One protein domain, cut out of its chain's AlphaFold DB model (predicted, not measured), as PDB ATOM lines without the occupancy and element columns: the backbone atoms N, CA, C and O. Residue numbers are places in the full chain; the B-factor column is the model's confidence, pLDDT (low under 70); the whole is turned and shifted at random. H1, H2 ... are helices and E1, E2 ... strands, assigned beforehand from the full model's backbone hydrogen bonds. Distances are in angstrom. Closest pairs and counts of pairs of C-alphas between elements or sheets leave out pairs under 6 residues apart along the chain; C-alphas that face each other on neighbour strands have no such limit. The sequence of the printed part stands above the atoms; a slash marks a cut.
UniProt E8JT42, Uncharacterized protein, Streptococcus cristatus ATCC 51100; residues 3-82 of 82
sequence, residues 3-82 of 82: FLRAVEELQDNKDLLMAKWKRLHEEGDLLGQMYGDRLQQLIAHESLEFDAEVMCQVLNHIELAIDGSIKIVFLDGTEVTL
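AT A GLANCE: This is residues 3 to 82 of the 82 residues of an uncharacterized protein of Streptococcus cristatus ATCC 51100 (UniProt E8JT42). A small sheet of three strands, E1, E2 and E3, has helix H1 crossing one of its faces, while the helical hairpin of H2 and H3 reaches away past one end of the strands. The short helix H4 sits where E1 begins, packed on H3, and the turn after H2 and the turn after E1 lie at opposite ends of the longest axis. The printed part has 80 residues, with four named helices followed by three named strands, a mixed class; the sheet's order is E1, E2, E3, all antiparallel. It is compact, with a radius of gyration of the C-alphas of 12.6 A, and spans 38 by 28 by 23 A.

HOW THE PARTS SIT: Begin with H1, residues 3 to 12, which is on the sheet of E1, residues 59 to 64, E2, residues 70 to 74, and E3, residues 79 to 81, making two layers, a helix on one face of a sheet. Its height over the sheet is 9.4 A, and it runs across the strands, at 74 degrees to E3 on the local plane; its closest C-alphas to E3 are Ala 6 and Val 80, 6.0 A apart. H2, residues 14 to 26, is not on the sheet; it forms a hairpin with H3, residues 30 to 43, at a shallow tilt of 21 degrees, opposite ways, and they touch closest at the C-alphas of Leu 24 and Gln 33, 5.9 A. H3 is the hub: with residues 42 to 43 alone it touches H1, about perpendicular at 90 degrees, closest at the C-alphas of Gln 11 and Ile 43, 5.6 A. H3 also touches H4, residues 52 to 58, at a steep tilt of 46 degrees, opposite ways, closest at the C-alphas of Leu 39 and Val 58, 5.9 A. H3, with residues 35 to 39, and H4 only graze the sheet. The strands form a meander, each the antiparallel neighbour of the one before: look for N 63 and O 71 at 2.8 A between E1 and E2, and N 72 and O 80 at 2.8 A between E2 and E3. Every O i to N i+4 pair is within hydrogen-bond range in H1, H2 and H3; in H4, 2 of 3 are.

IN THESE COORDINATES: Find C-alpha 3 at (-16.060, -41.818, -2.624); from there H1 runs 14.6 A to residue 12. H2 covers 18.7 A to C-alpha 26 at (1.053, -19.286, -8.598), and H3 covers 20.0 A. After H4, E1 runs 14.8 A and E2 13.2 A; E3 ends at C-alpha 81, (-7.170, -45.374, -7.721).

THE WHOLE: The C-alphas farthest apart are those of Glu 26 and Ile 66, 38.2 A. The printed part has no cut, and no link is long. The mean pLDDT of the printed part is 91.7, and no printed residue is under 70.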
ATOM      1  N   PHE A   3     -16.419 -43.231  -2.711       92.81
ATOM      2  CA  PHE A   3     -16.060 -41.818  -2.624       92.81
ATOM      3  C   PHE A   3     -15.387 -41.475  -1.291       92.81
ATOM      4  O   PHE A   3     -14.295 -40.928  -1.296       92.81
ATOM      5  N   LEU A   4     -15.993 -41.855  -0.159       93.38
ATOM      6  CA  LEU A   4     -15.412 -41.599   1.167       93.38
ATOM      7  C   LEU A   4     -14.023 -42.225   1.301       93.38
ATOM      8  O   LEU A   4     -13.110 -41.564   1.771       93.38
ATOM      9  N   ARG A   5     -13.849 -43.449   0.789       93.50
ATOM     10  CA  ARG A   5     -12.546 -44.117   0.783       93.50
ATOM     11  C   ARG A   5     -11.510 -43.357  -0.044       93.50
ATOM     12  O   ARG A   5     -10.371 -43.231   0.373       93.50
ATOM     13  N   ALA A   6     -11.903 -42.805  -1.192       94.88
ATOM     14  CA  ALA A   6     -11.014 -41.953  -1.973       94.88
ATOM     15  C   ALA A   6     -10.627 -40.673  -1.212       94.88
ATOM     16  O   ALA A   6      -9.486 -40.235  -1.302       94.88
ATOM     17  N   VAL A   7     -11.553 -40.081  -0.451       94.06
ATOM     18  CA  VAL A   7     -11.259 -38.905   0.380       94.06
ATOM     19  C   VAL A   7     -10.314 -39.259   1.533       94.06
ATOM     20  O   VAL A   7      -9.400 -38.486   1.795       94.06
ATOM     21  N   GLU A   8     -10.476 -40.418   2.172       93.44
ATOM     22  CA  GLU A   8      -9.554 -40.924   3.204       93.44
ATOM     23  C   GLU A   8      -8.120 -41.056   2.655       93.44
ATOM     24  O   GLU A   8      -7.187 -40.512   3.240       93.44
ATOM     25  N   GLU A   9      -7.942 -41.642   1.466       93.94
ATOM     26  CA  GLU A   9      -6.623 -41.720   0.806       93.94
ATOM     27  C   GLU A   9      -6.021 -40.327   0.539       93.94
ATOM     28  O   GLU A   9      -4.814 -40.112   0.682       93.94
ATOM     29  N   LEU A  10      -6.849 -39.340   0.176       94.06
ATOM     30  CA  LEU A  10      -6.395 -37.953   0.026       94.06
ATOM     31  C   LEU A  10      -6.007 -37.320   1.365       94.06
ATOM     32  O   LEU A  10      -5.085 -36.504   1.406       94.06
ATOM     33  N   GLN A  11      -6.689 -37.679   2.454       93.38
ATOM     34  CA  GLN A  11      -6.351 -37.197   3.790       93.38
ATOM     35  C   GLN A  11      -4.986 -37.706   4.252       93.38
ATOM     36  O   GLN A  11      -4.217 -36.922   4.814       93.38
ATOM     37  N   ASP A  12      -4.665 -38.960   3.939       92.56
ATOM     38  CA  ASP A  12      -3.364 -39.571   4.227       92.56
ATOM     39  C   ASP A  12      -2.225 -38.953   3.396       92.56
ATOM     40  O   ASP A  12      -1.061 -38.985   3.797       92.56
ATOM     41  N   ASN A  13      -2.556 -38.322   2.263       90.81
ATOM     42  CA  ASN A  13      -1.606 -37.717   1.325       90.81
ATOM     43  C   ASN A  13      -1.725 -36.178   1.229       90.81
ATOM     44  O   ASN A  13      -1.332 -35.578   0.222       90.81
ATOM     45  N   LYS A  14      -2.234 -35.519   2.284       88.88
ATOM     46  CA  LYS A  14      -2.486 -34.060   2.347       88.88
ATOM     47  C   LYS A  14      -1.319 -33.192   1.875       88.88
ATOM     48  O   LYS A  14      -1.532 -32.225   1.144       88.88
ATOM     49  N   ASP A  15      -0.089 -33.543   2.245       88.12
ATOM     50  CA  ASP A  15       1.104 -32.751   1.919       88.12
ATOM     51  C   ASP A  15       1.338 -32.627   0.402       88.12
ATOM     52  O   ASP A  15       1.747 -31.571  -0.094       88.12
ATOM     53  N   LEU A  16       1.025 -33.680  -0.362       87.81
ATOM     54  CA  LEU A  16       1.155 -33.681  -1.822       87.81
ATOM     55  C   LEU A  16       0.112 -32.769  -2.482       87.81
ATOM     56  O   LEU A  16       0.421 -32.068  -3.451       87.81
ATOM     57  N   LEU A  17      -1.102 -32.723  -1.928       89.88
ATOM     58  CA  LEU A  17      -2.185 -31.861  -2.410       89.88
ATOM     59  C   LEU A  17      -1.897 -30.385  -2.139       89.88
ATOM     60  O   LEU A  17      -2.099 -29.550  -3.020       89.88
ATOM     61  N   MET A  18      -1.322 -30.060  -0.978       87.81
ATOM     62  CA  MET A  18      -0.919 -28.684  -0.667       87.81
ATOM     63  C   MET A  18       0.096 -28.138  -1.678       87.81
ATOM     64  O   MET A  18      -0.010 -26.989  -2.110       87.81
ATOM     65  N   ALA A  19       1.060 -28.962  -2.104       89.69
ATOM     66  CA  ALA A  19       2.026 -28.569  -3.126       89.69
ATOM     67  C   ALA A  19       1.360 -28.301  -4.487       89.69
ATOM     68  O   ALA A  19       1.763 -27.373  -5.190       89.69
ATOM     69  N   LYS A  20       0.338 -29.085  -4.851       90.44
ATOM     70  CA  LYS A  20      -0.451 -28.888  -6.073       90.44
ATOM     71  C   LYS A  20      -1.246 -27.579  -6.021       90.44
ATOM     72  O   LYS A  20      -1.139 -26.779  -6.947       90.44
ATOM     73  N   TRP A  21      -1.993 -27.326  -4.947       89.06
ATOM     74  CA  TRP A  21      -2.805 -26.107  -4.825       89.06
ATOM     75  C   TRP A  21      -1.964 -24.839  -4.810       89.06
ATOM     76  O   TRP A  21      -2.341 -23.845  -5.427       89.06
ATOM     77  N   LYS A  22      -0.775 -24.887  -4.197       88.19
ATOM     78  CA  LYS A  22       0.169 -23.770  -4.261       88.19
ATOM     79  C   LYS A  22       0.541 -23.418  -5.707       88.19
ATOM     80  O   LYS A  22       0.534 -22.241  -6.051       88.19
ATOM     81  N   ARG A  23       0.802 -24.417  -6.559       89.38
ATOM     82  CA  ARG A  23       1.108 -24.186  -7.984       89.38
ATOM     83  C   ARG A  23      -0.082 -23.604  -8.737       89.38
ATOM     84  O   ARG A  23       0.096 -22.632  -9.455       89.38
ATOM     85  N   LEU A  24      -1.292 -24.122  -8.513       86.00
ATOM     86  CA  LEU A  24      -2.512 -23.575  -9.128       86.00
ATOM     87  C   LEU A  24      -2.718 -22.092  -8.776       86.00
ATOM     88  O   LEU A  24      -3.182 -21.307  -9.606       86.00
ATOM     89  N   HIS A  25      -2.341 -21.700  -7.556       84.25
ATOM     90  CA  HIS A  25      -2.370 -20.308  -7.124       84.25
ATOM     91  C   HIS A  25      -1.297 -19.453  -7.818       84.25
ATOM     92  O   HIS A  25      -1.594 -18.358  -8.291       84.25
ATOM     93  N   GLU A  26      -0.068 -19.963  -7.926       89.31
ATOM     94  CA  GLU A  26       1.053 -19.286  -8.598       89.31
ATOM     95  C   GLU A  26       0.837 -19.134 -10.117       89.31
ATOM     96  O   GLU A  26       1.220 -18.117 -10.694       89.31
ATOM     97  N   GLU A  27       0.199 -20.113 -10.760       89.38
ATOM     98  CA  GLU A  27      -0.065 -20.150 -12.206       89.38
ATOM     99  C   GLU A  27      -1.284 -19.308 -12.627       89.38
ATOM    100  O   GLU A  27      -1.486 -19.058 -13.814       89.38
ATOM    101  N   GLY A  28      -2.088 -18.833 -11.668       87.00
ATOM    102  CA  GLY A  28      -3.273 -18.016 -11.943       87.00
ATOM    103  C   GLY A  28      -4.461 -18.795 -12.524       87.00
ATOM    104  O   GLY A  28      -5.359 -18.185 -13.107       87.00
ATOM    105  N   ASP A  29      -4.495 -20.122 -12.366       88.62
ATOM    106  CA  ASP A  29      -5.634 -20.950 -12.774       88.62
ATOM    107  C   ASP A  29      -6.808 -20.782 -11.797       88.62
ATOM    108  O   ASP A  29      -6.945 -21.508 -10.814       88.62
ATOM    109  N   LEU A  30      -7.675 -19.806 -12.072       91.38
ATOM    110  CA  LEU A  30      -8.829 -19.485 -11.224       91.38
ATOM    111  C   LEU A  30      -9.812 -20.655 -11.071       91.38
ATOM    112  O   LEU A  30     -10.442 -20.796 -10.022       91.38
ATOM    113  N   LEU A  31      -9.969 -21.478 -12.112       90.75
ATOM    114  CA  LEU A  31     -10.908 -22.595 -12.086       90.75
ATOM    115  C   LEU A  31     -10.333 -23.745 -11.253       90.75
ATOM    116  O   LEU A  31     -11.018 -24.264 -10.369       90.75
ATOM    117  N   GLY A  32      -9.063 -24.082 -11.487       89.25
ATOM    118  CA  GLY A  32      -8.326 -25.055 -10.687       89.25
ATOM    119  C   GLY A  32      -8.246 -24.656  -9.215       89.25
ATOM    120  O   GLY A  32      -8.441 -25.505  -8.348       89.25
ATOM    121  N   GLN A  33      -8.058 -23.367  -8.916       91.25
ATOM    122  CA  GLN A  33      -8.109 -22.835  -7.548       91.25
ATOM    123  C   GLN A  33      -9.477 -23.060  -6.899       91.25
ATOM    124  O   GLN A  33      -9.548 -23.647  -5.826       91.25
ATOM    125  N   MET A  34     -10.573 -22.676  -7.565       93.31
ATOM    126  CA  MET A  34     -11.919 -22.842  -7.005       93.31
ATOM    127  C   MET A  34     -12.249 -24.311  -6.693       93.31
ATOM    128  O   MET A  34     -12.865 -24.604  -5.667       93.31
ATOM    129  N   TYR A  35     -11.861 -25.247  -7.565       93.88
ATOM    130  CA  TYR A  35     -12.070 -26.674  -7.308       93.88
ATOM    131  C   TYR A  35     -11.105 -27.233  -6.257       93.88
ATOM    132  O   TYR A  35     -11.518 -28.054  -5.437       93.88
ATOM    133  N   GLY A  36      -9.858 -26.761  -6.246       92.88
ATOM    134  CA  GLY A  36      -8.864 -27.105  -5.233       92.88
ATOM    135  C   GLY A  36      -9.310 -26.695  -3.832       92.88
ATOM    136  O   GLY A  36      -9.284 -27.521  -2.926       92.88
ATOM    137  N   ASP A  37      -9.833 -25.478  -3.673       92.31
ATOM    138  CA  ASP A  37     -10.344 -24.962  -2.399       92.31
ATOM    139  C   ASP A  37     -11.501 -25.814  -1.856       92.31
ATOM    140  O   ASP A  37     -11.553 -26.120  -0.663       92.31
ATOM    141  N   ARG A  38     -12.424 -26.247  -2.726       93.12
ATOM    142  CA  ARG A  38     -13.530 -27.140  -2.330       93.12
ATOM    143  C   ARG A  38     -13.020 -28.502  -1.871       93.12
ATOM    144  O   ARG A  38     -13.476 -29.017  -0.850       93.12
ATOM    145  N   LEU A  39     -12.059 -29.077  -2.596       93.94
ATOM    146  CA  LEU A  39     -11.446 -30.345  -2.208       93.94
ATOM    147  C   LEU A  39     -10.653 -30.202  -0.900       93.94
ATOM    148  O   LEU A  39     -10.726 -31.078  -0.041       93.94
ATOM    149  N   GLN A  40      -9.967 -29.074  -0.703       92.69
ATOM    150  CA  GLN A  40      -9.262 -28.743   0.531       92.69
ATOM    151  C   GLN A  40     -10.197 -28.678   1.733       92.69
ATOM    152  O   GLN A  40      -9.903 -29.267   2.774       92.69
ATOM    153  N   GLN A  41     -11.325 -27.984   1.588       91.25
ATOM    154  CA  GLN A  41     -12.344 -27.913   2.630       91.25
ATOM    155  C   GLN A  41     -12.846 -29.309   2.987       91.25
ATOM    156  O   GLN A  41     -12.907 -29.640   4.168       91.25
ATOM    157  N   LEU A  42     -13.126 -30.153   1.990       91.88
ATOM    158  CA  LEU A  42     -13.579 -31.521   2.218       91.88
ATOM    159  C   LEU A  42     -12.566 -32.340   3.029       91.88
ATOM    160  O   LEU A  42     -12.918 -32.891   4.070       91.88
ATOM    161  N   ILE A  43     -11.300 -32.381   2.607       91.81
ATOM    162  CA  ILE A  43     -10.287 -33.207   3.285       91.81
ATOM    163  C   ILE A  43      -9.892 -32.667   4.667       91.81
ATOM    164  O   ILE A  43      -9.307 -33.398   5.469       91.81
ATOM    165  N   ALA A  44     -10.170 -31.395   4.965       89.50
ATOM    166  CA  ALA A  44      -9.889 -30.801   6.269       89.50
ATOM    167  C   ALA A  44     -10.811 -31.322   7.390       89.50
ATOM    168  O   ALA A  44     -10.465 -31.170   8.559       89.50
ATOM    169  N   HIS A  45     -11.944 -31.951   7.061       86.69
ATOM    170  CA  HIS A  45     -12.872 -32.500   8.051       86.69
ATOM    171  C   HIS A  45     -12.311 -33.779   8.697       86.69
ATOM    172  O   HIS A  45     -11.961 -34.721   7.996       86.69
ATOM    173  N   GLU A  46     -12.252 -33.841  10.031       76.00
ATOM    174  CA  GLU A  46     -11.740 -35.019  10.766       76.00
ATOM    175  C   GLU A  46     -12.664 -36.242  10.681       76.00
ATOM    176  O   GLU A  46     -12.201 -37.376  10.745       76.00
ATOM    177  N   SER A  47     -13.970 -36.012  10.529       78.31
ATOM    178  CA  SER A  47     -14.978 -37.055  10.353       78.31
ATOM    179  C   SER A  47     -15.754 -36.766   9.080       78.31
ATOM    180  O   SER A  47     -16.443 -35.749   8.987       78.31
ATOM    181  N   LEU A  48     -15.629 -37.657   8.101       79.69
ATOM    182  CA  LEU A  48     -16.329 -37.559   6.830       79.69
ATOM    183  C   LEU A  48     -17.609 -38.390   6.875       79.69
ATOM    184  O   LEU A  48     -17.585 -39.619   6.826       79.69
ATOM    185  N   GLU A  49     -18.744 -37.703   6.934       86.00
ATOM    186  CA  GLU A  49     -20.039 -38.307   6.646       86.00
ATOM    187  C   GLU A  49     -20.380 -38.119   5.167       86.00
ATOM    188  O   GLU A  49     -19.942 -37.170   4.515       86.00
ATOM    189  N   PHE A  50     -21.139 -39.059   4.604       85.69
ATOM    190  CA  PHE A  50     -21.557 -38.943   3.215       85.69
ATOM    191  C   PHE A  50     -22.586 -37.822   3.051       85.69
ATOM    192  O   PHE A  50     -23.687 -37.905   3.593       85.69
ATOM    193  N   ASP A  51     -22.246 -36.853   2.208       89.62
ATOM    194  CA  ASP A  51     -23.141 -35.803   1.741       89.62
ATOM    195  C   ASP A  51     -23.074 -35.738   0.204       89.62
ATOM    196  O   ASP A  51     -22.011 -35.550  -0.395       89.62
ATOM    197  N   ALA A  52     -24.224 -35.938  -0.442       89.38
ATOM    198  CA  ALA A  52     -24.330 -35.958  -1.895       89.38
ATOM    199  C   ALA A  52     -24.119 -34.572  -2.525       89.38
ATOM    200  O   ALA A  52     -23.599 -34.489  -3.637       89.38
ATOM    201  N   GLU A  53     -24.503 -33.495  -1.837       91.62
ATOM    202  CA  GLU A  53     -24.270 -32.130  -2.307       91.62
ATOM    203  C   GLU A  53     -22.771 -31.831  -2.299       91.62
ATOM    204  O   GLU A  53     -22.224 -31.390  -3.310       91.62
ATOM    205  N   VAL A  54     -22.093 -32.173  -1.202       89.69
ATOM    206  CA  VAL A  54     -20.638 -32.029  -1.074       89.69
ATOM    207  C   VAL A  54     -19.909 -32.867  -2.123       89.69
ATOM    208  O   VAL A  54     -19.003 -32.368  -2.789       89.69
ATOM    209  N   MET A  55     -20.333 -34.117  -2.341       92.75
ATOM    210  CA  MET A  55     -19.769 -34.968  -3.391       92.75
ATOM    211  C   MET A  55     -19.879 -34.298  -4.769       92.75
ATOM    212  O   MET A  55     -18.881 -34.201  -5.479       92.75
ATOM    213  N   CYS A  56     -21.054 -33.779  -5.134       93.25
ATOM    214  CA  CYS A  56     -21.271 -33.098  -6.417       93.25
ATOM    215  C   CYS A  56     -20.442 -31.813  -6.586       93.25
ATOM    216  O   CYS A  56     -20.254 -31.350  -7.710       93.25
ATOM    217  N   GLN A  57     -19.946 -31.217  -5.500       93.62
ATOM    218  CA  GLN A  57     -19.116 -30.012  -5.559       93.62
ATOM    219  C   GLN A  57     -17.645 -30.289  -5.883       93.62
ATOM    220  O   GLN A  57     -16.950 -29.342  -6.270       93.62
ATOM    221  N   VAL A  58     -17.182 -31.537  -5.722       95.12
ATOM    222  CA  VAL A  58     -15.771 -31.929  -5.888       95.12
ATOM    223  C   VAL A  58     -15.556 -33.076  -6.876       95.12
ATOM    224  O   VAL A  58     -14.470 -33.181  -7.441       95.12
ATOM    225  N   LEU A  59     -16.549 -33.941  -7.086       96.38
ATOM    226  CA  LEU A  59     -16.443 -35.110  -7.954       96.38
ATOM    227  C   LEU A  59     -16.646 -34.704  -9.416       96.38
ATOM    228  O   LEU A  59     -17.641 -34.064  -9.749       96.38
ATOM    229  N   ASN A  60     -15.731 -35.123 -10.287       96.81
ATOM    230  CA  ASN A  60     -15.924 -35.041 -11.730       96.81
ATOM    231  C   ASN A  60     -16.630 -36.310 -12.224       96.81
ATOM    232  O   ASN A  60     -17.787 -36.275 -12.642       96.81
ATOM    233  N   HIS A  61     -15.960 -37.455 -12.092       96.38
ATOM    234  CA  HIS A  61     -16.493 -38.747 -12.508       96.38
ATOM    235  C   HIS A  61     -15.790 -39.911 -11.802       96.38
ATOM    236  O   HIS A  61     -14.766 -39.747 -11.136       96.38
ATOM    237  N   ILE A  62     -16.373 -41.103 -11.944       95.81
ATOM    238  CA  ILE A  62     -15.817 -42.368 -11.458       95.81
ATOM    239  C   ILE A  62     -15.676 -43.304 -12.656       95.81
ATOM    240  O   ILE A  62     -16.634 -43.515 -13.400       95.81
ATOM    241  N   GLU A  63     -14.489 -43.867 -12.830       96.56
ATOM    242  CA  GLU A  63     -14.164 -44.838 -13.867       96.56
ATOM    243  C   GLU A  63     -14.036 -46.227 -13.240       96.56
ATOM    244  O   GLU A  63     -13.398 -46.394 -12.201       96.56
ATOM    245  N   LEU A  64     -14.631 -47.229 -13.885       96.56
ATOM    246  CA  LEU A  64     -14.466 -48.639 -13.541       96.56
ATOM    247  C   LEU A  64     -13.742 -49.327 -14.695       96.56
ATOM    248  O   LEU A  64     -14.263 -49.379 -15.813       96.56
ATOM    249  N   ALA A  65     -12.553 -49.850 -14.430       94.25
ATOM    250  CA  ALA A  65     -11.781 -50.576 -15.421       94.25
ATOM    251  C   ALA A  65     -12.190 -52.056 -15.497       94.25
ATOM    252  O   ALA A  65     -12.846 -52.608 -14.612       94.25
ATOM    253  N   ILE A  66     -11.785 -52.715 -16.586       94.94
ATOM    254  CA  ILE A  66     -12.109 -54.126 -16.866       94.94
ATOM    255  C   ILE A  66     -11.494 -55.066 -15.819       94.94
ATOM    256  O   ILE A  66     -12.065 -56.113 -15.520       94.94
ATOM    257  N   ASP A  67     -10.347 -54.692 -15.258       94.88
ATOM    258  CA  ASP A  67      -9.673 -55.440 -14.193       94.88
ATOM    259  C   ASP A  67     -10.315 -55.245 -12.809       94.88
ATOM    260  O   ASP A  67      -9.879 -55.858 -11.836       94.88
ATOM    261  N   GLY A  68     -11.374 -54.436 -12.724       91.88
ATOM    262  CA  GLY A  68     -12.087 -54.137 -11.490       91.88
ATOM    263  C   GLY A  68     -11.488 -52.991 -10.679       91.88
ATOM    264  O   GLY A  68     -12.050 -52.679  -9.629       91.88
ATOM    265  N   SER A  69     -10.407 -52.354 -11.145       94.06
ATOM    266  CA  SER A  69      -9.881 -51.144 -10.505       94.06
ATOM    267  C   SER A  69     -10.850 -49.976 -10.668       94.06
ATOM    268  O   SER A  69     -11.550 -49.852 -11.682       94.06
ATOM    269  N   ILE A  70     -10.916 -49.129  -9.641       96.56
ATOM    270  CA  ILE A  70     -11.824 -47.985  -9.632       96.56
ATOM    271  C   ILE A  70     -11.011 -46.715  -9.488       96.56
ATOM    272  O   ILE A  70     -10.282 -46.535  -8.516       96.56
ATOM    273  N   LYS A  71     -11.174 -45.813 -10.451       97.31
ATOM    274  CA  LYS A  71     -10.520 -44.513 -10.455       97.31
ATOM    275  C   LYS A  71     -11.547 -43.417 -10.202       97.31
ATOM    276  O   LYS A  71     -12.571 -43.331 -10.872       97.31
ATOM    277  N   ILE A  72     -11.269 -42.573  -9.220       97.00
ATOM    278  CA  ILE A  72     -12.089 -41.432  -8.832       97.00
ATOM    279  C   ILE A  72     -11.355 -40.184  -9.296       97.00
ATOM    280  O   ILE A  72     -10.201 -39.973  -8.924       97.00
ATOM    281  N   VAL A  73     -12.024 -39.367 -10.104       97.06
ATOM    282  CA  VAL A  73     -11.468 -38.123 -10.634       97.06
ATOM    283  C   VAL A  73     -12.221 -36.945 -10.034       97.06
ATOM    284  O   VAL A  73     -13.451 -36.873 -10.094       97.06
ATOM    285  N   PHE A  74     -11.475 -36.010  -9.455       96.25
ATOM    286  CA  PHE A  74     -11.997 -34.783  -8.864       96.25
ATOM    287  C   PHE A  74     -11.965 -33.632  -9.876       96.25
ATOM    288  O   PHE A  74     -11.200 -33.644 -10.842       96.25
ATOM    289  N   LEU A  75     -12.801 -32.618  -9.659       95.25
ATOM    290  CA  LEU A  75     -12.926 -31.451 -10.542       95.25
ATOM    291  C   LEU A  75     -11.632 -30.634 -10.641       95.25
ATOM    292  O   LEU A  75     -11.381 -30.010 -11.667       95.25
ATOM    293  N   ASP A  76     -10.788 -30.674  -9.609       92.81
ATOM    294  CA  ASP A  76      -9.470 -30.037  -9.620       92.81
ATOM    295  C   ASP A  76      -8.414 -30.865 -10.387       92.81
ATOM    296  O   ASP A  76      -7.236 -30.507 -10.413       92.81
ATOM    297  N   GLY A  77      -8.804 -32.005 -10.968       92.38
ATOM    298  CA  GLY A  77      -7.934 -32.932 -11.691       92.38
ATOM    299  C   GLY A  77      -7.164 -33.910 -10.802       92.38
ATOM    300  O   GLY A  77      -6.281 -34.605 -11.297       92.38
ATOM    301  N   THR A  78      -7.433 -33.962  -9.493       94.50
ATOM    302  CA  THR A  78      -6.876 -35.010  -8.625       94.50
ATOM    303  C   THR A  78      -7.472 -36.365  -8.989       94.50
ATOM    304  O   THR A  78      -8.662 -36.467  -9.285       94.50
ATOM    305  N   GLU A  79      -6.656 -37.415  -8.939       95.81
ATOM    306  CA  GLU A  79      -7.064 -38.780  -9.255       95.81
ATOM    307  C   GLU A  79      -6.697 -39.720  -8.105       95.81
ATOM    308  O   GLU A  79      -5.584 -39.657  -7.582       95.81
ATOM    309  N   VAL A  80      -7.617 -40.610  -7.731       96.19
ATOM    310  CA  VAL A  80      -7.388 -41.674  -6.743       96.19
ATOM    311  C   VAL A  80      -7.770 -43.006  -7.363       96.19
ATOM    312  O   VAL A  80      -8.859 -43.127  -7.919       96.19
ATOM    313  N   THR A  81      -6.890 -44.001  -7.271       95.44
ATOM    314  CA  THR A  81      -7.170 -45.374  -7.721       95.44
ATOM    315  C   THR A  81      -7.297 -46.284  -6.505       95.44
ATOM    316  O   THR A  81      -6.422 -46.254  -5.641       95.44
ATOM    317  N   LEU A  82      -8.381 -47.060  -6.447       93.62
ATOM    318  CA  LEU A  82      -8.723 -47.997  -5.372       93.62
ATOM    319  C   LEU A  82      -8.748 -49.449  -5.856       93.62
ATOM    320  O   LEU A  82      -9.070 -49.672  -7.050       93.62
TER     321      LEU A  82